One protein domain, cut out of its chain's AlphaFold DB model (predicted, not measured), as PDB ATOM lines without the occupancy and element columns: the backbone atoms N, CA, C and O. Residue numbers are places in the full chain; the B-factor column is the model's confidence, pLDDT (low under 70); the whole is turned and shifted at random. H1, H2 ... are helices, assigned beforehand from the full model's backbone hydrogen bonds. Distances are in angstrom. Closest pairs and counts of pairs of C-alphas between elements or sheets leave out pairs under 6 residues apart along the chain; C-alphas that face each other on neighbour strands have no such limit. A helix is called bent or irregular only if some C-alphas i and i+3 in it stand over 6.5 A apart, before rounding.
ATOM      1  N   PRO A   8      48.075  33.756 -11.357       85.88
ATOM      2  CA  PRO A   8      46.788  33.875 -12.045       85.88
ATOM      3  C   PRO A   8      46.900  34.370 -13.489       85.88
ATOM      4  O   PRO A   8      46.255  33.801 -14.373       85.88
ATOM      5  N   PHE A   9      47.747  35.370 -13.747       86.44
ATOM      6  CA  PHE A   9      47.985  35.875 -15.097       86.44
ATOM      7  C   PHE A   9      48.513  34.775 -16.030       86.44
ATOM      8  O   PHE A   9      47.888  34.470 -17.047       86.44
ATOM      9  N   PHE A  10      49.608  34.098 -15.669       88.19
ATOM     10  CA  PHE A  10      50.164  33.013 -16.492       88.19
ATOM     11  C   PHE A  10      49.190  31.842 -16.672       88.19
ATOM     12  O   PHE A  10      49.077  31.290 -17.769       88.19
ATOM     13  N   ALA A  11      48.445  31.478 -15.624       87.25
ATOM     14  CA  ALA A  11      47.436  30.426 -15.689       87.25
ATOM     15  C   ALA A  11      46.298  30.773 -16.665       87.25
ATOM     16  O   ALA A  11      45.793  29.889 -17.366       87.25
ATOM     17  N   ALA A  12      45.900  32.047 -16.749       90.50
ATOM     18  CA  ALA A  12      44.920  32.507 -17.725       90.50
ATOM     19  C   ALA A  12      45.446  32.346 -19.161       90.50
ATOM     20  O   ALA A  12      44.765  31.742 -19.992       90.50
ATOM     21  N   PHE A  13      46.679  32.785 -19.436       92.19
ATOM     22  CA  PHE A  13      47.311  32.620 -20.752       92.19
ATOM     23  C   PHE A  13      47.470  31.147 -21.146       92.19
ATOM     24  O   PHE A  13      47.094  30.769 -22.257       92.19
ATOM     25  N   LEU A  14      47.944  30.297 -20.229       91.81
ATOM     26  CA  LEU A  14      48.031  28.850 -20.451       91.81
ATOM     27  C   LEU A  14      46.669  28.253 -20.818       91.81
ATOM     28  O   LEU A  14      46.576  27.460 -21.753       91.81
ATOM     29  N   ASN A  15      45.599  28.648 -20.121       92.12
ATOM     30  CA  ASN A  15      44.250  28.166 -20.415       92.12
ATOM     31  C   ASN A  15      43.746  28.619 -21.788       92.12
ATOM     32  O   ASN A  15      43.115  27.827 -22.492       92.12
ATOM     33  N   VAL A  16      44.004  29.875 -22.167       95.44
ATOM     34  CA  VAL A  16      43.649  30.400 -23.493       95.44
ATOM     35  C   VAL A  16      44.372  29.607 -24.580       95.44
ATOM     36  O   VAL A  16      43.718  29.107 -25.496       95.44
ATOM     37  N   VAL A  17      45.687  29.405 -24.445       94.25
ATOM     38  CA  VAL A  17      46.484  28.619 -25.401       94.25
ATOM     39  C   VAL A  17      46.017  27.164 -25.459       94.25
ATOM     40  O   VAL A  17      45.802  26.637 -26.545       94.25
ATOM     41  N   ALA A  18      45.774  26.512 -24.321       91.75
ATOM     42  CA  ALA A  18      45.337  25.116 -24.300       91.75
ATOM     43  C   ALA A  18      44.003  24.897 -25.041       91.75
ATOM     44  O   ALA A  18      43.815  23.871 -25.711       91.75
ATOM     45  N   LYS A  19      43.092  25.874 -24.953       93.12
ATOM     46  CA  LYS A  19      41.766  25.852 -25.592       93.12
ATOM     47  C   LYS A  19      41.761  26.371 -27.030       93.12
ATOM     48  O   LYS A  19      40.756  26.196 -27.718       93.12
ATOM     49  N   SER A  20      42.841  26.994 -27.490       93.44
ATOM     50  CA  SER A  20      42.914  27.533 -28.844       93.44
ATOM     51  C   SER A  20      43.082  26.424 -29.894       93.44
ATOM     52  O   SER A  20      43.365  25.253 -29.592       93.44
ATOM     53  N   LYS A  21      42.896  26.815 -31.158       93.25
ATOM     54  CA  LYS A  21      43.192  26.005 -32.350       93.25
ATOM     55  C   LYS A  21      44.496  26.442 -33.028       93.25
ATOM     56  O   LYS A  21      44.719  26.104 -34.184       93.25
ATOM     57  N   GLU A  22      45.310  27.222 -32.322       91.62
ATOM     58  CA  GLU A  22      46.553  27.771 -32.852       91.62
ATOM     59  C   GLU A  22      47.539  26.654 -33.223       91.62
ATOM     60  O   GLU A  22      47.666  25.690 -32.456       91.62
ATOM     61  N   PRO A  23      48.272  26.808 -34.339       93.19
ATOM     62  CA  PRO A  23      49.483  26.044 -34.604       93.19
ATOM     63  C   PRO A  23      50.448  26.082 -33.422       93.19
ATOM     64  O   PRO A  23      50.545  27.111 -32.731       93.19
ATOM     65  N   GLU A  24      51.144  24.963 -33.205       94.88
ATOM     66  CA  GLU A  24      52.273  24.856 -32.266       94.88
ATOM     67  C   GLU A  24      51.878  25.234 -30.828       94.88
ATOM     68  O   GLU A  24      52.687  25.669 -30.004       94.88
ATOM     69  N   LYS A  25      50.592  25.081 -30.473       95.88
ATOM     70  CA  LYS A  25      50.105  25.466 -29.138       95.88
ATOM     71  C   LYS A  25      50.776  24.693 -28.002       95.88
ATOM     72  O   LYS A  25      50.766  25.167 -26.868       95.88
ATOM     73  N   HIS A  26      51.349  23.522 -28.294       97.75
ATOM     74  CA  HIS A  26      52.174  22.778 -27.346       97.75
ATOM     75  C   HIS A  26      53.443  23.565 -26.979       97.75
ATOM     76  O   HIS A  26      53.724  23.729 -25.793       97.75
ATOM     77  N   GLU A  27      54.141  24.146 -27.958       97.31
ATOM     78  CA  GLU A  27      55.339  24.967 -27.734       97.31
ATOM     79  C   GLU A  27      54.991  26.260 -27.009       97.31
ATOM     80  O   GLU A  27      55.603  26.596 -25.997       97.31
ATOM     81  N   LYS A  28      53.934  26.951 -27.458       97.12
ATOM     82  CA  LYS A  28      53.448  28.173 -26.797       97.12
ATOM     83  C   LYS A  28      53.109  27.904 -25.328       97.12
ATOM     84  O   LYS A  28      53.466  28.698 -24.460       97.12
ATOM     85  N   ALA A  29      52.452  26.781 -25.033       97.06
ATOM     86  CA  ALA A  29      52.148  26.393 -23.660       97.06
ATOM     87  C   ALA A  29      53.417  26.105 -22.844       97.06
ATOM     88  O   ALA A  29      53.503  26.544 -21.698       97.06
ATOM     89  N   LYS A  30      54.415  25.430 -23.428       97.38
ATOM     90  CA  LYS A  30      55.708  25.196 -22.772       97.38
ATOM     91  C   LYS A  30      56.432  26.508 -22.462       97.38
ATOM     92  O   LYS A  30      56.819  26.710 -21.319       97.38
ATOM     93  N   ILE A  31      56.493  27.440 -23.413       95.94
ATOM     94  CA  ILE A  31      57.111  28.763 -23.223       95.94
ATOM     95  C   ILE A  31      56.437  29.536 -22.083       95.94
ATOM     96  O   ILE A  31      57.112  30.156 -21.265       95.94
ATOM     97  N   ILE A  32      55.103  29.523 -22.001       94.44
ATOM     98  CA  ILE A  32      54.389  30.219 -20.918       94.44
ATOM     99  C   ILE A  32      54.652  29.539 -19.566       94.44
ATOM    100  O   ILE A  32      54.824  30.231 -18.563       94.44
ATOM    101  N   LEU A  33      54.710  28.204 -19.532       94.81
ATOM    102  CA  LEU A  33      55.070  27.446 -18.332       94.81
ATOM    103  C   LEU A  33      56.503  27.765 -17.875       94.81
ATOM    104  O   LEU A  33      56.738  27.931 -16.681       94.81
ATOM    105  N   ASP A  34      57.439  27.893 -18.814       93.75
ATOM    106  CA  ASP A  34      58.830  28.262 -18.548       93.75
ATOM    107  C   ASP A  34      58.933  29.676 -17.970       93.75
ATOM    108  O   ASP A  34      59.510  29.862 -16.899       93.75
ATOM    109  N   LYS A  35      58.223  30.641 -18.564       91.94
ATOM    110  CA  LYS A  35      58.130  32.009 -18.033       91.94
ATOM    111  C   LYS A  35      57.505  32.077 -16.639       91.94
ATOM    112  O   LYS A  35      57.955  32.866 -15.814       91.94
ATOM    113  N   LEU A  36      56.489  31.260 -16.350       90.38
ATOM    114  CA  LEU A  36      55.902  31.185 -15.006       90.38
ATOM    115  C   LEU A  36      56.931  30.703 -13.970       90.38
ATOM    116  O   LEU A  36      56.943  31.200 -12.845       90.38
ATOM    117  N   LYS A  37      57.801  29.753 -14.336       88.56
ATOM    118  CA  LYS A  37      58.882  29.287 -13.454       88.56
ATOM    119  C   LYS A  37      59.931  30.379 -13.234       88.56
ATOM    120  O   LYS A  37      60.346  30.595 -12.100       88.56
ATOM    121  N   GLU A  38      60.320  31.088 -14.291       88.38
ATOM    122  CA  GLU A  38      61.301  32.184 -14.235       88.38
ATOM    123  C   GLU A  38      60.804  33.392 -13.434       88.38
ATOM    124  O   GLU A  38      61.587  34.043 -12.744       88.38
ATOM    125  N   ALA A  39      59.499  33.676 -13.477       83.69
ATOM    126  CA  ALA A  39      58.892  34.810 -12.784       83.69
ATOM    127  C   ALA A  39      58.973  34.722 -11.246       83.69
ATOM    128  O   ALA A  39      58.597  35.680 -10.572       83.69
ATOM    129  N   ASN A  40      59.441  33.592 -10.690       69.12
ATOM    130  CA  ASN A  40      59.586  33.329  -9.254       69.12
ATOM    131  C   ASN A  40      58.368  33.810  -8.440       69.12
ATOM    132  O   ASN A  40      58.496  34.437  -7.385       69.12
ATOM    133  N   CYS A  41      57.162  33.571  -8.973       71.81
ATOM    134  CA  CYS A  41      55.925  33.964  -8.313       71.81
ATOM    135  C   CYS A  41      55.855  33.306  -6.928       71.81
ATOM    136  O   CYS A  41      56.255  32.156  -6.764       71.81
ATOM    137  N   LYS A  42      55.268  33.997  -5.946       67.19
ATOM    138  CA  LYS A  42      55.210  33.568  -4.535       67.19
ATOM    139  C   LYS A  42      54.693  32.133  -4.316       67.19
ATOM    140  O   LYS A  42      55.088  31.486  -3.355       67.19
ATOM    141  N   GLU A  43      53.819  31.643  -5.194       71.19
ATOM    142  CA  GLU A  43      53.260  30.283  -5.140       71.19
ATOM    143  C   GLU A  43      53.952  29.267  -6.068       71.19
ATOM    144  O   GLU A  43      53.680  28.070  -5.968       71.19
ATOM    145  N   GLY A  44      54.831  29.722  -6.966       79.06
ATOM    146  CA  GLY A  44      55.516  28.894  -7.958       79.06
ATOM    147  C   GLY A  44      54.589  28.155  -8.933       79.06
ATOM    148  O   GLY A  44      53.381  28.398  -9.015       79.06
ATOM    149  N   VAL A  45      55.184  27.234  -9.692       90.06
ATOM    150  CA  VAL A  45      54.466  26.297 -10.561       90.06
ATOM    151  C   VAL A  45      53.907  25.128  -9.737       90.06
ATOM    152  O   VAL A  45      54.563  24.615  -8.824       90.06
ATOM    153  N   ASP A  46      52.692  24.684 -10.055       92.06
ATOM    154  CA  ASP A  46      52.041  23.542  -9.410       92.06
ATOM    155  C   ASP A  46      51.504  22.527 -10.432       92.06
ATOM    156  O   ASP A  46      51.601  22.718 -11.648       92.06
ATOM    157  N   ALA A  47      50.932  21.428  -9.929       94.56
ATOM    158  CA  ALA A  47      50.331  20.378 -10.749       94.56
ATOM    159  C   ALA A  47      49.312  20.940 -11.756       94.56
ATOM    160  O   ALA A  47      49.230  20.472 -12.889       94.56
ATOM    161  N   THR A  48      48.548  21.969 -11.371       94.56
ATOM    162  CA  THR A  48      47.546  22.590 -12.239       94.56
ATOM    163  C   THR A  48      48.200  23.270 -13.437       94.56
ATOM    164  O   THR A  48      47.754  23.038 -14.562       94.56
ATOM    165  N   SER A  49      49.275  24.036 -13.238       95.12
ATOM    166  CA  SER A  49      50.031  24.649 -14.339       95.12
ATOM    167  C   SER A  49      50.563  23.604 -15.329       95.12
ATOM    168  O   SER A  49      50.343  23.739 -16.537       95.12
ATOM    169  N   TYR A  50      51.179  22.524 -14.832       97.62
ATOM    170  CA  TYR A  50      51.644  21.412 -15.673       97.62
ATOM    171  C   TYR A  50      50.490  20.736 -16.426       97.62
ATOM    172  O   TYR A  50      50.580  20.500 -17.630       97.62
ATOM    173  N   ASN A  51      49.374  20.470 -15.746       97.75
ATOM    174  CA  ASN A  51      48.213  19.796 -16.325       97.75
ATOM    175  C   ASN A  51      47.540  20.630 -17.430       97.75
ATOM    176  O   ASN A  51      47.029  20.064 -18.402       97.75
ATOM    177  N   ILE A  52      47.544  21.964 -17.334       96.81
ATOM    178  CA  ILE A  52      47.051  22.832 -18.416       96.81
ATOM    179  C   ILE A  52      47.971  22.732 -19.642       96.81
ATOM    180  O   ILE A  52      47.476  22.557 -20.758       96.81
ATOM    181  N   ALA A  53      49.293  22.763 -19.451       98.19
ATOM    182  CA  ALA A  53      50.251  22.639 -20.549       98.19
ATOM    183  C   ALA A  53      50.206  21.245 -21.216       98.19
ATOM    184  O   ALA A  53      50.183  21.142 -22.444       98.19
ATOM    185  N   LEU A  54      50.065  20.168 -20.433       98.50
ATOM    186  CA  LEU A  54      49.824  18.816 -20.960       98.50
ATOM    187  C   LEU A  54      48.522  18.733 -21.770       98.50
ATOM    188  O   LEU A  54      48.480  18.073 -22.808       98.50
ATOM    189  N   ASN A  55      47.456  19.419 -21.342       97.62
ATOM    190  CA  ASN A  55      46.220  19.490 -22.124       97.62
ATOM    191  C   ASN A  55      46.425  20.218 -23.461       97.62
ATOM    192  O   ASN A  55      45.866  19.781 -24.466       97.62
ATOM    193  N   ALA A  56      47.235  21.282 -23.508       97.81
ATOM    194  CA  ALA A  56      47.576  21.938 -24.772       97.81
ATOM    195  C   ALA A  56      48.219  20.948 -25.758       97.81
ATOM    196  O   ALA A  56      47.828  20.908 -26.922       97.81
ATOM    197  N   CYS A  57      49.107  20.078 -25.270       98.44
ATOM    198  CA  CYS A  57      49.696  19.007 -26.074       98.44
ATOM    199  C   CYS A  57      48.639  17.981 -26.520       98.44
ATOM    200  O   CYS A  57      48.519  17.670 -27.700       98.44
ATOM    201  N   ALA A  58      47.801  17.494 -25.601       97.62
ATOM    202  CA  ALA A  58      46.810  16.459 -25.905       97.62
ATOM    203  C   ALA A  58      45.738  16.890 -26.923       97.62
ATOM    204  O   ALA A  58      45.127  16.048 -27.585       97.62
ATOM    205  N   PHE A  59      45.468  18.190 -27.030       96.69
ATOM    206  CA  PHE A  59      44.413  18.735 -27.880       96.69
ATOM    207  C   PHE A  59      44.935  19.488 -29.105       96.69
ATOM    208  O   PHE A  59      44.194  20.312 -29.649       96.69
ATOM    209  N   VAL A  60      46.165  19.228 -29.560       96.81
ATOM    210  CA  VAL A  60      46.587  19.676 -30.896       96.81
ATOM    211  C   VAL A  60      45.609  19.172 -31.959       96.81
ATOM    212  O   VAL A  60      45.067  18.065 -31.871       96.81
ATOM    213  N   VAL A  61      45.308  20.046 -32.916       93.56
ATOM    214  CA  VAL A  61      44.315  19.787 -33.971       93.56
ATOM    215  C   VAL A  61      45.005  19.337 -35.254       93.56
ATOM    216  O   VAL A  61      44.497  18.467 -35.958       93.56
ATOM    217  N   ARG A  62      46.171  19.921 -35.524       93.75
ATOM    218  CA  ARG A  62      46.983  19.703 -36.712       93.75
ATOM    219  C   ARG A  62      47.774  18.395 -36.587       93.75
ATOM    220  O   ARG A  62      48.453  18.217 -35.574       93.75
ATOM    221  N   PRO A  63      47.674  17.462 -37.549       94.31
ATOM    222  CA  PRO A  63      48.470  16.235 -37.550       94.31
ATOM    223  C   PRO A  63      49.983  16.474 -37.480       94.31
ATOM    224  O   PRO A  63      50.669  15.734 -36.785       94.31
ATOM    225  N   GLU A  64      50.477  17.514 -38.148       95.62
ATOM    226  CA  GLU A  64      51.886  17.920 -38.181       95.62
ATOM    227  C   GLU A  64      52.427  18.347 -36.809       95.62
ATOM    228  O   GLU A  64      53.601  18.142 -36.526       95.62
ATOM    229  N   ASP A  65      51.564  18.840 -35.916       96.69
ATOM    230  CA  ASP A  65      51.957  19.244 -34.561       96.69
ATOM    231  C   ASP A  65      52.023  18.037 -33.598       96.69
ATOM    232  O   ASP A  65      52.445  18.180 -32.452       96.69
ATOM    233  N   LYS A  66      51.560  16.839 -33.995       96.44
ATOM    234  CA  LYS A  66      51.403  15.703 -33.067       96.44
ATOM    235  C   LYS A  66      52.724  15.170 -32.527       96.44
ATOM    236  O   LYS A  66      52.802  14.875 -31.337       96.44
ATOM    237  N   GLU A  67      53.737  15.033 -33.376       96.00
ATOM    238  CA  GLU A  67      55.049  14.531 -32.954       96.00
ATOM    239  C   GLU A  67      55.691  15.496 -31.947       96.00
ATOM    240  O   GLU A  67      55.966  15.112 -30.809       96.00
ATOM    241  N   GLY A  68      55.767  16.785 -32.302       97.44
ATOM    242  CA  GLY A  68      56.259  17.832 -31.405       97.44
ATOM    243  C   GLY A  68      55.444  17.949 -30.113       97.44
ATOM    244  O   GLY A  68      56.006  18.136 -29.031       97.44
ATOM    245  N   ALA A  69      54.122  17.771 -30.178       98.25
ATOM    246  CA  ALA A  69      53.266  17.760 -28.995       98.25
ATOM    247  C   ALA A  69      53.535  16.567 -28.075       98.25
ATOM    248  O   ALA A  69      53.460  16.724 -26.855       98.25
ATOM    249  N   LEU A  70      53.848  15.388 -28.620       97.88
ATOM    250  CA  LEU A  70      54.188  14.213 -27.822       97.88
ATOM    251  C   LEU A  70      55.520  14.405 -27.090       97.88
ATOM    252  O   LEU A  70      55.596  14.139 -25.886       97.88
ATOM    253  N   ASP A  71      56.531  14.929 -27.781       98.12
ATOM    254  CA  ASP A  71      57.835  15.237 -27.189       98.12
ATOM    255  C   ASP A  71      57.721  16.319 -26.114       98.12
ATOM    256  O   ASP A  71      58.210  16.154 -24.992       98.12
ATOM    257  N   THR A  72      56.978  17.388 -26.410       98.62
ATOM    258  CA  THR A  72      56.694  18.458 -25.446       98.62
ATOM    259  C   THR A  72      55.955  17.906 -24.223       98.62
ATOM    260  O   THR A  72      56.320  18.205 -23.083       98.62
ATOM    261  N   ALA A  73      54.950  17.047 -24.423       98.69
ATOM    262  CA  ALA A  73      54.216  16.423 -23.327       98.69
ATOM    263  C   ALA A  73      55.125  15.556 -22.448       98.69
ATOM    264  O   ALA A  73      55.002  15.602 -21.225       98.69
ATOM    265  N   LYS A  74      56.054  14.801 -23.051       98.56
ATOM    266  CA  LYS A  74      57.029  13.982 -22.318       98.56
ATOM    267  C   LYS A  74      57.937  14.853 -21.451       98.56
ATOM    268  O   LYS A  74      58.098  14.564 -20.270       98.56
ATOM    269  N   GLN A  75      58.468  15.944 -22.003       98.62
ATOM    270  CA  GLN A  75      59.300  16.887 -21.249       98.62
ATOM    271  C   GLN A  75      58.543  17.501 -20.064       98.62
ATOM    272  O   GLN A  75      59.062  17.540 -18.952       98.62
ATOM    273  N   ILE A  76      57.305  17.957 -20.285       98.62
ATOM    274  CA  ILE A  76      56.455  18.553 -19.242       98.62
ATOM    275  C   ILE A  76      56.122  17.527 -18.149       98.62
ATOM    276  O   ILE A  76      56.156  17.858 -16.965       98.62
ATOM    277  N   PHE A  77      55.802  16.290 -18.534       98.69
ATOM    278  CA  PHE A  77      55.486  15.211 -17.599       98.69
ATOM    279  C   PHE A  77      56.684  14.842 -16.721       98.69
ATOM    280  O   PHE A  77      56.560  14.814 -15.494       98.69
ATOM    281  N   GLU A  78      57.848  14.615 -17.333       98.44
ATOM    282  CA  GLU A  78      59.065  14.284 -16.594       98.44
ATOM    283  C   GLU A  78      59.500  15.431 -15.687       98.44
ATOM    284  O   GLU A  78      59.842  15.192 -14.531       98.44
ATOM    285  N   GLU A  79      59.412  16.680 -16.140       97.62
ATOM    286  CA  GLU A  79      59.707  17.835 -15.293       97.62
ATOM    287  C   GLU A  79      58.764  17.915 -14.075       97.62
ATOM    288  O   GLU A  79      59.221  18.083 -12.942       97.62
ATOM    289  N   CYS A  80      57.457  17.727 -14.285       97.56
ATOM    290  CA  CYS A  80      56.458  17.719 -13.213       97.56
ATOM    291  C   CYS A  80      56.758  16.637 -12.159       97.56
ATOM    292  O   CYS A  80      56.649  16.881 -10.951       97.56
ATOM    293  N   LYS A  81      57.182  15.447 -12.608       96.69
ATOM    294  CA  LYS A  81      57.626  14.357 -11.729       96.69
ATOM    295  C   LYS A  81      58.896  14.709 -10.963       96.69
ATOM    296  O   LYS A  81      58.915  14.537  -9.750       96.69
ATOM    297  N   HIS A  82      59.925  15.225 -11.634       96.38
ATOM    298  CA  HIS A  82      61.194  15.594 -10.993       96.38
ATOM    299  C   HIS A  82      61.006  16.654  -9.902       96.38
ATOM    300  O   HIS A  82      61.713  16.645  -8.897       96.38
ATOM    301  N   GLN A  83      60.015  17.534 -10.054       94.81
ATOM    302  CA  GLN A  83      59.662  18.534  -9.044       94.81
ATOM    303  C   GLN A  83      58.710  18.011  -7.953       94.81
ATOM    304  O   GLN A  83      58.273  18.790  -7.103       94.81
ATOM    305  N   ASN A  84      58.370  16.716  -7.960       94.56
ATOM    306  CA  ASN A  84      57.385  16.098  -7.067       94.56
ATOM    307  C   ASN A  84      56.024  16.824  -7.080       94.56
ATOM    308  O   ASN A  84      55.372  16.977  -6.047       94.56
ATOM    309  N   LYS A  85      55.607  17.320  -8.254       95.94
ATOM    310  CA  LYS A  85      54.325  18.014  -8.454       95.94
ATOM    311  C   LYS A  85      53.282  17.156  -9.166       95.94
ATOM    312  O   LYS A  85      52.123  17.552  -9.197       95.94
ATOM    313  N   ALA A  86      53.672  16.019  -9.742       97.44
ATOM    314  CA  ALA A  86      52.758  15.162 -10.487       97.44
ATOM    315  C   ALA A  86      51.653  14.594  -9.583       97.44
ATOM    316  O   ALA A  86      51.931  14.058  -8.514       97.44
ATOM    317  N   ASP A  87      50.406  14.678 -10.045       97.38
ATOM    318  CA  ASP A  87      49.234  14.095  -9.391       97.38
ATOM    319  C   ASP A  87      48.512  13.103 -10.319       97.38
ATOM    320  O   ASP A  87      48.920  12.862 -11.457       97.38
ATOM    321  N   GLU A  88      47.408  12.508  -9.868       96.69
ATOM    322  CA  GLU A  88      46.653  11.549 -10.680       96.69
ATOM    323  C   GLU A  88      46.104  12.144 -11.987       96.69
ATOM    324  O   GLU A  88      45.850  11.416 -12.957       96.69
ATOM    325  N   VAL A  89      45.906  13.466 -12.026       97.50
ATOM    326  CA  VAL A  89      45.481  14.184 -13.228       97.50
ATOM    327  C   VAL A  89      46.660  14.337 -14.184       97.50
ATOM    328  O   VAL A  89      46.457  14.187 -15.390       97.50
ATOM    329  N   THR A  90      47.880  14.537 -13.682       98.50
ATOM    330  CA  THR A  90      49.117  14.570 -14.478       98.50
ATOM    331  C   THR A  90      49.318  13.276 -15.257       98.50
ATOM    332  O   THR A  90      49.398  13.320 -16.487       98.50
ATOM    333  N   TYR A  91      49.282  12.121 -14.586       98.56
ATOM    334  CA  TYR A  91      49.415  10.809 -15.240       98.56
ATOM    335  C   TYR A  91      48.335  10.585 -16.307       98.56
ATOM    336  O   TYR A  91      48.626  10.208 -17.442       98.56
ATOM    337  N   GLY A  92      47.070  10.865 -15.977       98.31
ATOM    338  CA  GLY A  92      45.971  10.687 -16.926       98.31
ATOM    339  C   GLY A  92      46.003  11.661 -18.110       98.31
ATOM    340  O   GLY A  92      45.615  11.299 -19.222       98.31
ATOM    341  N   THR A  93      46.468  12.893 -17.901       98.56
ATOM    342  CA  THR A  93      46.563  13.899 -18.969       98.56
ATOM    343  C   THR A  93      47.735  13.600 -19.899       98.56
ATOM    344  O   THR A  93      47.572  13.713 -21.114       98.56
ATOM    345  N   TYR A  94      48.867  13.133 -19.367       98.81
ATOM    346  CA  TYR A  94      49.977  12.666 -20.194       98.81
ATOM    347  C   TYR A  94      49.578  11.450 -21.042       98.81
ATOM    348  O   TYR A  94      49.762  11.479 -22.259       98.81
ATOM    349  N   LEU A  95      48.899  10.445 -20.466       98.62
ATOM    350  CA  LEU A  95      48.385   9.310 -21.248       98.62
ATOM    351  C   LEU A  95      47.433   9.756 -22.368       98.62
ATOM    352  O   LEU A  95      47.462   9.221 -23.476       98.62
ATOM    353  N   LYS A  96      46.591  10.759 -22.103       98.62
ATOM    354  CA  LYS A  96      45.722  11.337 -23.133       98.62
ATOM    355  C   LYS A  96      46.533  11.951 -24.278       98.62
ATOM    356  O   LYS A  96      46.142  11.777 -25.433       98.62
ATOM    357  N   ALA A  97      47.632  12.647 -23.977       98.38
ATOM    358  CA  ALA A  97      48.535  13.179 -24.994       98.38
ATOM    359  C   ALA A  97      49.160  12.049 -25.819       98.38
ATOM    360  O   ALA A  97      49.030  12.073 -27.042       98.38
ATOM    361  N   VAL A  98      49.698  11.014 -25.162       98.31
ATOM    362  CA  VAL A  98      50.220   9.804 -25.819       98.31
ATOM    363  C   VAL A  98      49.173   9.224 -26.768       98.31
ATOM    364  O   VAL A  98      49.412   9.137 -27.969       98.31
ATOM    365  N   ARG A  99      47.965   8.922 -26.282       97.00
ATOM    366  CA  ARG A  99      46.896   8.305 -27.085       97.00
ATOM    367  C   ARG A  99      46.472   9.136 -28.301       97.00
ATOM    368  O   ARG A  99      46.051   8.560 -29.296       97.00
ATOM    369  N   ARG A 100      46.492  10.468 -28.209       96.56
ATOM    370  CA  ARG A 100      46.006  11.356 -29.283       96.56
ATOM    371  C   ARG A 100      47.091  11.737 -30.292       96.56
ATOM    372  O   ARG A 100      46.756  12.020 -31.449       96.56
ATOM    373  N   CYS A 101      48.348  11.746 -29.856       96.50
ATOM    374  CA  CYS A 101      49.483  12.218 -30.643       96.50
ATOM    375  C   CYS A 101      50.320  11.087 -31.256       96.50
ATOM    376  O   CYS A 101      51.013  11.331 -32.233       96.50
ATOM    377  N   SER A 102      50.224   9.854 -30.750       94.81
ATOM    378  CA  SER A 102      50.882   8.681 -31.351       94.81
ATOM    379  C   SER A 102      49.924   7.846 -32.207       94.81
ATOM    380  O   SER A 102      48.701   7.901 -32.037       94.81
ATOM    381  N   SER A 103      50.484   7.066 -33.135       91.31
ATOM    382  CA  SER A 103      49.736   6.054 -33.890       91.31
ATOM    383  C   SER A 103      49.417   4.850 -33.004       91.31
ATOM    384  O   SER A 103      50.232   4.448 -32.177       91.31
ATOM    385  N   GLU A 104      48.266   4.208 -33.213       86.88
ATOM    386  CA  GLU A 104      47.929   2.961 -32.510       86.88
ATOM    387  C   GLU A 104      48.887   1.808 -32.844       86.88
ATOM    388  O   GLU A 104      49.052   0.909 -32.025       86.88
ATOM    389  N   THR A 105      49.534   1.860 -34.011       86.75
ATOM    390  CA  THR A 105      50.514   0.870 -34.484       86.75
ATOM    391  C   THR A 105      51.958   1.200 -34.104       86.75
ATOM    392  O   THR A 105      52.863   0.443 -34.452       86.75
ATOM    393  N   ASP A 106      52.200   2.321 -33.420       88.50
ATOM    394  CA  ASP A 106      53.540   2.703 -32.980       88.50
ATOM    395  C   ASP A 106      53.986   1.811 -31.811       88.50
ATOM    396  O   ASP A 106      53.387   1.826 -30.736       88.50
ATOM    397  N   SER A 107      55.059   1.044 -31.998       87.31
ATOM    398  CA  SER A 107      55.605   0.176 -30.949       87.31
ATOM    399  C   SER A 107      56.112   0.964 -29.736       87.31
ATOM    400  O   SER A 107      56.044   0.468 -28.610       87.31
ATOM    401  N   LYS A 108      56.557   2.214 -29.926       92.06
ATOM    402  CA  LYS A 108      56.998   3.083 -28.825       92.06
ATOM    403  C   LYS A 108      55.836   3.485 -27.927       92.06
ATOM    404  O   LYS A 108      56.027   3.630 -26.722       92.06
ATOM    405  N   ARG A 109      54.630   3.634 -28.490       94.50
ATOM    406  CA  ARG A 109      53.420   3.979 -27.731       94.50
ATOM    407  C   ARG A 109      53.155   2.956 -26.637       94.50
ATOM    408  O   ARG A 109      52.896   3.355 -25.508       94.50
ATOM    409  N   GLU A 110      53.234   1.667 -26.957       94.44
ATOM    410  CA  GLU A 110      52.948   0.613 -25.981       94.44
ATOM    411  C   GLU A 110      53.965   0.624 -24.836       94.44
ATOM    412  O   GLU A 110      53.571   0.606 -23.673       94.44
ATOM    413  N   SER A 111      55.253   0.784 -25.154       95.81
ATOM    414  CA  SER A 111      56.314   0.900 -24.147       95.81
ATOM    415  C   SER A 111      56.117   2.112 -23.224       95.81
ATOM    416  O   SER A 111      56.238   1.976 -22.008       95.81
ATOM    417  N   ILE A 112      55.738   3.277 -23.768       97.44
ATOM    418  CA  ILE A 112      55.420   4.473 -22.963       97.44
ATOM    419  C   ILE A 112      54.228   4.205 -22.038       97.44
ATOM    420  O   ILE A 112      54.221   4.636 -20.887       97.44
ATOM    421  N   VAL A 113      53.197   3.515 -22.532       97.88
ATOM    422  CA  VAL A 113      51.987   3.233 -21.752       97.88
ATOM    423  C   VAL A 113      52.281   2.253 -20.618       97.88
ATOM    424  O   VAL A 113      51.798   2.464 -19.509       97.88
ATOM    425  N   GLU A 114      53.073   1.213 -20.868       97.12
ATOM    426  CA  GLU A 114      53.489   0.242 -19.850       97.12
ATOM    427  C   GLU A 114      54.300   0.896 -18.732       97.12
ATOM    428  O   GLU A 114      53.969   0.731 -17.556       97.12
ATOM    429  N   ASP A 115      55.295   1.699 -19.104       98.00
ATOM    430  CA  ASP A 115      56.108   2.463 -18.161       98.00
ATOM    431  C   ASP A 115      55.239   3.428 -17.333       98.00
ATOM    432  O   ASP A 115      55.300   3.452 -16.103       98.00
ATOM    433  N   LEU A 116      54.322   4.152 -17.983       98.44
ATOM    434  CA  LEU A 116      53.412   5.072 -17.303       98.44
ATOM    435  C   LEU A 116      52.454   4.365 -16.333       98.44
ATOM    436  O   LEU A 116      52.158   4.897 -15.258       98.44
ATOM    437  N   ILE A 117      51.948   3.185 -16.709       98.31
ATOM    438  CA  ILE A 117      51.117   2.349 -15.838       98.31
ATOM    439  C   ILE A 117      51.908   1.985 -14.584       98.31
ATOM    440  O   ILE A 117      51.395   2.180 -13.481       98.31
ATOM    441  N   GLU A 118      53.129   1.480 -14.735       98.38
ATOM    442  CA  GLU A 118      53.936   1.031 -13.601       98.38
ATOM    443  C   GLU A 118      54.302   2.190 -12.675       98.38
ATOM    444  O   GLU A 118      54.077   2.118 -11.465       98.38
ATOM    445  N   GLN A 119      54.738   3.316 -13.240       98.25
ATOM    446  CA  GLN A 119      55.017   4.519 -12.462       98.25
ATOM    447  C   GLN A 119      53.796   4.974 -11.656       98.25
ATOM    448  O   GLN A 119      53.917   5.236 -10.460       98.25
ATOM    449  N   ALA A 120      52.609   5.006 -12.273       97.94
ATOM    450  CA  ALA A 120      51.378   5.397 -11.591       97.94
ATOM    451  C   ALA A 120      50.983   4.420 -10.470       97.94
ATOM    452  O   ALA A 120      50.475   4.858  -9.433       97.94
ATOM    453  N   LYS A 121      51.205   3.110 -10.660       97.50
ATOM    454  CA  LYS A 121      50.972   2.082  -9.631       97.50
ATOM    455  C   LYS A 121      51.891   2.297  -8.431       97.50
ATOM    456  O   LYS A 121      51.407   2.373  -7.301       97.50
ATOM    457  N   VAL A 122      53.195   2.438  -8.673       97.69
ATOM    458  CA  VAL A 122      54.220   2.610  -7.630       97.69
ATOM    459  C   VAL A 122      54.019   3.921  -6.872       97.69
ATOM    460  O   VAL A 122      54.043   3.952  -5.636       97.69
ATOM    461  N   SER A 123      53.756   5.010  -7.592       96.88
ATOM    462  CA  SER A 123      53.551   6.328  -6.996       96.88
ATOM    463  C   SER A 123      52.197   6.467  -6.298       96.88
ATOM    464  O   SER A 123      51.965   7.457  -5.609       96.88
ATOM    465  N   GLY A 124      51.277   5.515  -6.470       97.12
ATOM    466  CA  GLY A 124      49.927   5.599  -5.920       97.12
ATOM    467  C   GLY A 124      49.006   6.587  -6.648       97.12
ATOM    468  O   GLY A 124      47.990   6.987  -6.078       97.12
ATOM    469  N   HIS A 125      49.347   7.002  -7.872       97.06
ATOM    470  CA  HIS A 125      48.593   7.973  -8.680       97.06
ATOM    471  C   HIS A 125      47.779   7.317  -9.810       97.06
ATOM    472  O   HIS A 125      47.389   7.986 -10.769       97.06
ATOM    473  N   PHE A 126      47.462   6.022  -9.701       96.31
ATOM    474  CA  PHE A 126      46.626   5.268 -10.642       96.31
ATOM    475  C   PHE A 126      45.136   5.671 -10.551       96.31
ATOM    476  O   PHE A 126      44.251   4.909 -10.154       96.31
ATOM    477  N   GLY A 127      44.849   6.931 -10.874       94.56
ATOM    478  CA  GLY A 127      43.549   7.560 -10.673       94.56
ATOM    479  C   GLY A 127      42.539   7.337 -11.798       94.56
ATOM    480  O   GLY A 127      42.740   6.598 -12.761       94.56
ATOM    481  N   TYR A 128      41.393   8.006 -11.669       93.69
ATOM    482  CA  TYR A 128      40.271   7.886 -12.605       93.69
ATOM    483  C   TYR A 128      40.626   8.256 -14.051       93.69
ATOM    484  O   TYR A 128      40.250   7.521 -14.961       93.69
ATOM    485  N   LEU A 129      41.323   9.376 -14.274       95.25
ATOM    486  CA  LEU A 129      41.591   9.848 -15.635       95.25
ATOM    487  C   LEU A 129      42.500   8.876 -16.395       95.25
ATOM    488  O   LEU A 129      42.180   8.524 -17.525       95.25
ATOM    489  N   LEU A 130      43.565   8.389 -15.751       96.81
ATOM    490  CA  LEU A 130      44.448   7.372 -16.322       96.81
ATOM    491  C   LEU A 130      43.656   6.117 -16.711       96.81
ATOM    492  O   LEU A 130      43.691   5.700 -17.864       96.81
ATOM    493  N   ARG A 131      42.847   5.575 -15.791       95.19
ATOM    494  CA  ARG A 131      42.001   4.398 -16.061       95.19
ATOM    495  C   ARG A 131      41.015   4.620 -17.200       95.19
ATOM    496  O   ARG A 131      40.822   3.724 -18.013       95.19
ATOM    497  N   LYS A 132      40.407   5.805 -17.280       95.19
ATOM    498  CA  LYS A 132      39.496   6.156 -18.372       95.19
ATOM    499  C   LYS A 132      40.209   6.102 -19.727       95.19
ATOM    500  O   LYS A 132      39.679   5.515 -20.665       95.19
ATOM    501  N   GLU A 133      41.395   6.697 -19.837       97.06
ATOM    502  CA  GLU A 133      42.158   6.672 -21.090       97.06
ATOM    503  C   GLU A 133      42.662   5.256 -21.422       97.06
ATOM    504  O   GLU A 133      42.540   4.833 -22.569       97.06
ATOM    505  N   LEU A 134      43.102   4.475 -20.427       97.00
ATOM    506  CA  LEU A 134      43.452   3.061 -20.615       97.00
ATOM    507  C   LEU A 134      42.251   2.228 -21.086       97.00
ATOM    508  O   LEU A 134      42.394   1.394 -21.976       97.00
ATOM    509  N   LYS A 135      41.047   2.476 -20.557       95.56
ATOM    510  CA  LYS A 135      39.820   1.804 -21.012       95.56
ATOM    511  C   LYS A 135      39.499   2.144 -22.465       95.56
ATOM    512  O   LYS A 135      39.056   1.270 -23.205       95.56
ATOM    513  N   HIS A 136      39.757   3.377 -22.906       95.19
ATOM    514  CA  HIS A 136      39.635   3.732 -24.323       95.19
ATOM    515  C   HIS A 136      40.626   2.965 -25.208       95.19
ATOM    516  O   HIS A 136      40.280   2.639 -26.340       95.19
ATOM    517  N   MET A 137      41.827   2.674 -24.701       95.19
ATOM    518  CA  MET A 137      42.873   1.965 -25.443       95.19
ATOM    519  C   MET A 137      42.646   0.453 -25.496       95.19
ATOM    520  O   MET A 137      42.695  -0.131 -26.571       95.19
ATOM    521  N   TYR A 138      42.371  -0.175 -24.352       95.31
ATOM    522  CA  TYR A 138      42.350  -1.637 -24.222       95.31
ATOM    523  C   TYR A 138      40.943  -2.233 -24.151       95.31
ATOM    524  O   TYR A 138      40.784  -3.445 -24.290       95.31
ATOM    525  N   ARG A 139      39.907  -1.403 -23.960       93.06
ATOM    526  CA  ARG A 139      38.504  -1.828 -23.849       93.06
ATOM    527  C   ARG A 139      38.361  -2.972 -22.841       93.06
ATOM    528  O   ARG A 139      38.674  -2.794 -21.664       93.06
ATOM    529  N   ASP A 140      37.902  -4.136 -23.275       93.06
ATOM    530  CA  ASP A 140      37.635  -5.287 -22.408       93.06
ATOM    531  C   ASP A 140      38.910  -6.028 -21.987       93.06
ATOM    532  O   ASP A 140      38.890  -6.781 -21.020       93.06
ATOM    533  N   LYS A 141      40.051  -5.726 -22.621       95.06
ATOM    534  CA  LYS A 141      41.371  -6.265 -22.261       95.06
ATOM    535  C   LYS A 141      42.083  -5.464 -21.171       95.06
ATOM    536  O   LYS A 141      43.248  -5.715 -20.882       95.06
ATOM    537  N   LEU A 142      41.424  -4.473 -20.560       95.19
ATOM    538  CA  LEU A 142      42.066  -3.636 -19.544       95.19
ATOM    539  C   LEU A 142      42.498  -4.448 -18.311       95.19
ATOM    540  O   LEU A 142      43.596  -4.240 -17.808       95.19
ATOM    541  N   ALA A 143      41.662  -5.370 -17.830       94.56
ATOM    542  CA  ALA A 143      41.996  -6.195 -16.668       94.56
ATOM    543  C   ALA A 143      43.226  -7.084 -16.936       94.56
ATOM    544  O   ALA A 143      44.166  -7.083 -16.142       94.56
ATOM    545  N   GLU A 144      43.262  -7.728 -18.110       95.81
ATOM    546  CA  GLU A 144      44.413  -8.492 -18.610       95.81
ATOM    547  C   GLU A 144      45.671  -7.619 -18.670       95.81
ATOM    548  O   GLU A 144      46.689  -7.965 -18.074       95.81
ATOM    549  N   LYS A 145      45.582  -6.434 -19.293       95.19
ATOM    550  CA  LYS A 145      46.710  -5.498 -19.403       95.19
ATOM    551  C   LYS A 145      47.259  -5.069 -18.043       95.19
ATOM    552  O   LYS A 145      48.454  -4.824 -17.900       95.19
ATOM    553  N   LEU A 146      46.389  -4.939 -17.045       95.81
ATOM    554  CA  LEU A 146      46.778  -4.537 -15.698       95.81
ATOM    555  C   LEU A 146      47.269  -5.700 -14.831       95.81
ATOM    556  O   LEU A 146      47.835  -5.423 -13.772       95.81
ATOM    557  N   GLY A 147      47.080  -6.951 -15.264       95.75
ATOM    558  CA  GLY A 147      47.390  -8.143 -14.476       95.75
ATOM    559  C   GLY A 147      46.462  -8.311 -13.270       95.75
ATOM    560  O   GLY A 147      46.920  -8.687 -12.194       95.75
ATOM    561  N   ILE A 148      45.178  -7.970 -13.414       94.88
ATOM    562  CA  ILE A 148      44.170  -8.071 -12.345       94.88
ATOM    563  C   ILE A 148      42.958  -8.877 -12.814       94.88
ATOM    564  O   ILE A 148      42.639  -8.893 -13.998       94.88
ATOM    565  N   GLU A 149      42.240  -9.493 -11.872       91.38
ATOM    566  CA  GLU A 149      41.035 -10.285 -12.173       91.38
ATOM    567  C   GLU A 149      39.928  -9.449 -12.834       91.38
ATOM    568  O   GLU A 149      39.247  -9.907 -13.746       91.38
ATOM    569  N   ALA A 150      39.730  -8.217 -12.355       89.62
ATOM    570  CA  ALA A 150      38.697  -7.309 -12.840       89.62
ATOM    571  C   ALA A 150      38.997  -5.853 -12.447       89.62
ATOM    572  O   ALA A 150      39.677  -5.579 -11.458       89.62
ATOM    573  N   GLU A 151      38.426  -4.888 -13.174       84.62
ATOM    574  CA  GLU A 151      38.634  -3.446 -12.931       84.62
ATOM    575  C   GLU A 151      38.151  -2.961 -11.551       84.62
ATOM    576  O   GLU A 151      38.601  -1.926 -11.056       84.62
ATOM    577  N   ASN A 152      37.243  -3.692 -10.902       85.00
ATOM    578  CA  ASN A 152      36.800  -3.405  -9.535       85.00
ATOM    579  C   ASN A 152      37.746  -3.973  -8.455       85.00
ATOM    580  O   ASN A 152      37.554  -3.674  -7.277       85.00
ATOM    581  N   LYS A 153      38.767  -4.749  -8.843       91.31
ATOM    582  CA  LYS A 153      39.785  -5.359  -7.968       91.31
ATOM    583  C   LYS A 153      41.120  -4.607  -7.976       91.31
ATOM    584  O   LYS A 153      42.144  -5.161  -7.595       91.31
ATOM    585  N   ILE A 154      41.124  -3.341  -8.393       91.81
ATOM    586  CA  ILE A 154      42.337  -2.514  -8.399       91.81
ATOM    587  C   ILE A 154      42.838  -2.303  -6.957       91.81
ATOM    588  O   ILE A 154      42.086  -1.749  -6.141       91.81
ATOM    589  N   PRO A 155      44.099  -2.671  -6.642       95.12
ATOM    590  CA  PRO A 155      44.676  -2.497  -5.311       95.12
ATOM    591  C   PRO A 155      44.628  -1.047  -4.826       95.12
ATOM    592  O   PRO A 155      44.928  -0.120  -5.578       95.12
ATOM    593  N   SER A 156      44.303  -0.842  -3.544       94.19
ATOM    594  CA  SER A 156      44.294   0.493  -2.923       94.19
ATOM    595  C   SER A 156      45.653   1.179  -2.958       94.19
ATOM    596  O   SER A 156      45.721   2.394  -3.123       94.19
ATOM    597  N   SER A 157      46.738   0.406  -2.898       96.56
ATOM    598  CA  SER A 157      48.103   0.915  -3.030       96.56
ATOM    599  C   SER A 157      48.339   1.660  -4.345       96.56
ATOM    600  O   SER A 157      49.094   2.628  -4.343       96.56
ATOM    601  N   TRP A 158      47.662   1.282  -5.435       96.94
ATOM    602  CA  TRP A 158      47.833   1.922  -6.741       96.94
ATOM    603  C   TRP A 158      47.187   3.306  -6.808       96.94
ATOM    604  O   TRP A 158      47.626   4.139  -7.590       96.94
ATOM    605  N   TRP A 159      46.166   3.586  -5.994       95.25
ATOM    606  CA  TRP A 159      45.431   4.859  -6.018       95.25
ATOM    607  C   TRP A 159      45.438   5.598  -4.677       95.25
ATOM    608  O   TRP A 159      44.690   6.558  -4.510       95.25
TER     609      TRP A 159
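Overview. This is residues 8 to 159 of the 175 residues of the protein "Hypothetical protein" of Minutocellus polymorphus (UniProt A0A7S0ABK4). A slab of helices side by side: the chain zigzags between two layers, H1, H3 and H5 in one and H2, H4 and H6 in the other, with H1 to H5 an up-and-down bundle, each running against the one before. Beyond H5 lies sharply kinked H7, and short H8 packs on the end of H6. The printed part has 152 residues, eight named helices, H1 to H8 in chain order, and no named strand: all helix. It is compact, with a radius of gyration of the C-alphas of 15.6 A and spans of 48 by 35 by 20 A.

Arrangement. Start at H4, residues 63 to 82, only just irregular, with C-alphas 64 and 67 7.0 A apart. It forms a hairpin with H3, residues 47 to 58, closest at C-alphas Cys 57 and Ala 69, 4.8 A. H3 touches H5, residues 88 to 101, the same way at a shallow tilt of 13 degrees, closest at C-alphas Ala 58 and Ala 97, 3.8 A. Look outward: H2, residues 25 to 38, makes a hairpin with H1, residues 8 to 19, closest at C-alphas Ala 29 and Leu 14, 5.8 A. H6, residues 107 to 123, makes one with H5, closest at C-alphas Ala 120 and Tyr 91, 6.8 A. H7, residues 128 to 146, is irregular, C-alphas 137 and 140 being 9.4 A apart; it touches H5 closest at C-alphas Leu 130 and Gly 92, 3.7 A. H8, residues 156 to 159, touches residues 120 to 123 of H6, closest at C-alphas Trp 158 and Lys 121, 4.3 A. Every O i to N i+4 pair is within hydrogen-bond range in H1, H2, H3 and H5, against 14 of 16 in H4, 12 of 13 in H6 and 10 of 15 in H7; H8 is too short for one.

Along the chain. Find C-alpha 63 at (48.470, 16.235, -37.550); from there H4 runs 29.5 A. H6 spans 24.8 A and H5 20.2 A. H1 begins at (46.788, 33.875, -12.045).

Size, cuts and confidence. The farthest C-alphas, Ala 39 and Glu 149, are 48.5 A apart. The printed part has no cut and no long link; residues 40 and 42 have pLDDT under 70.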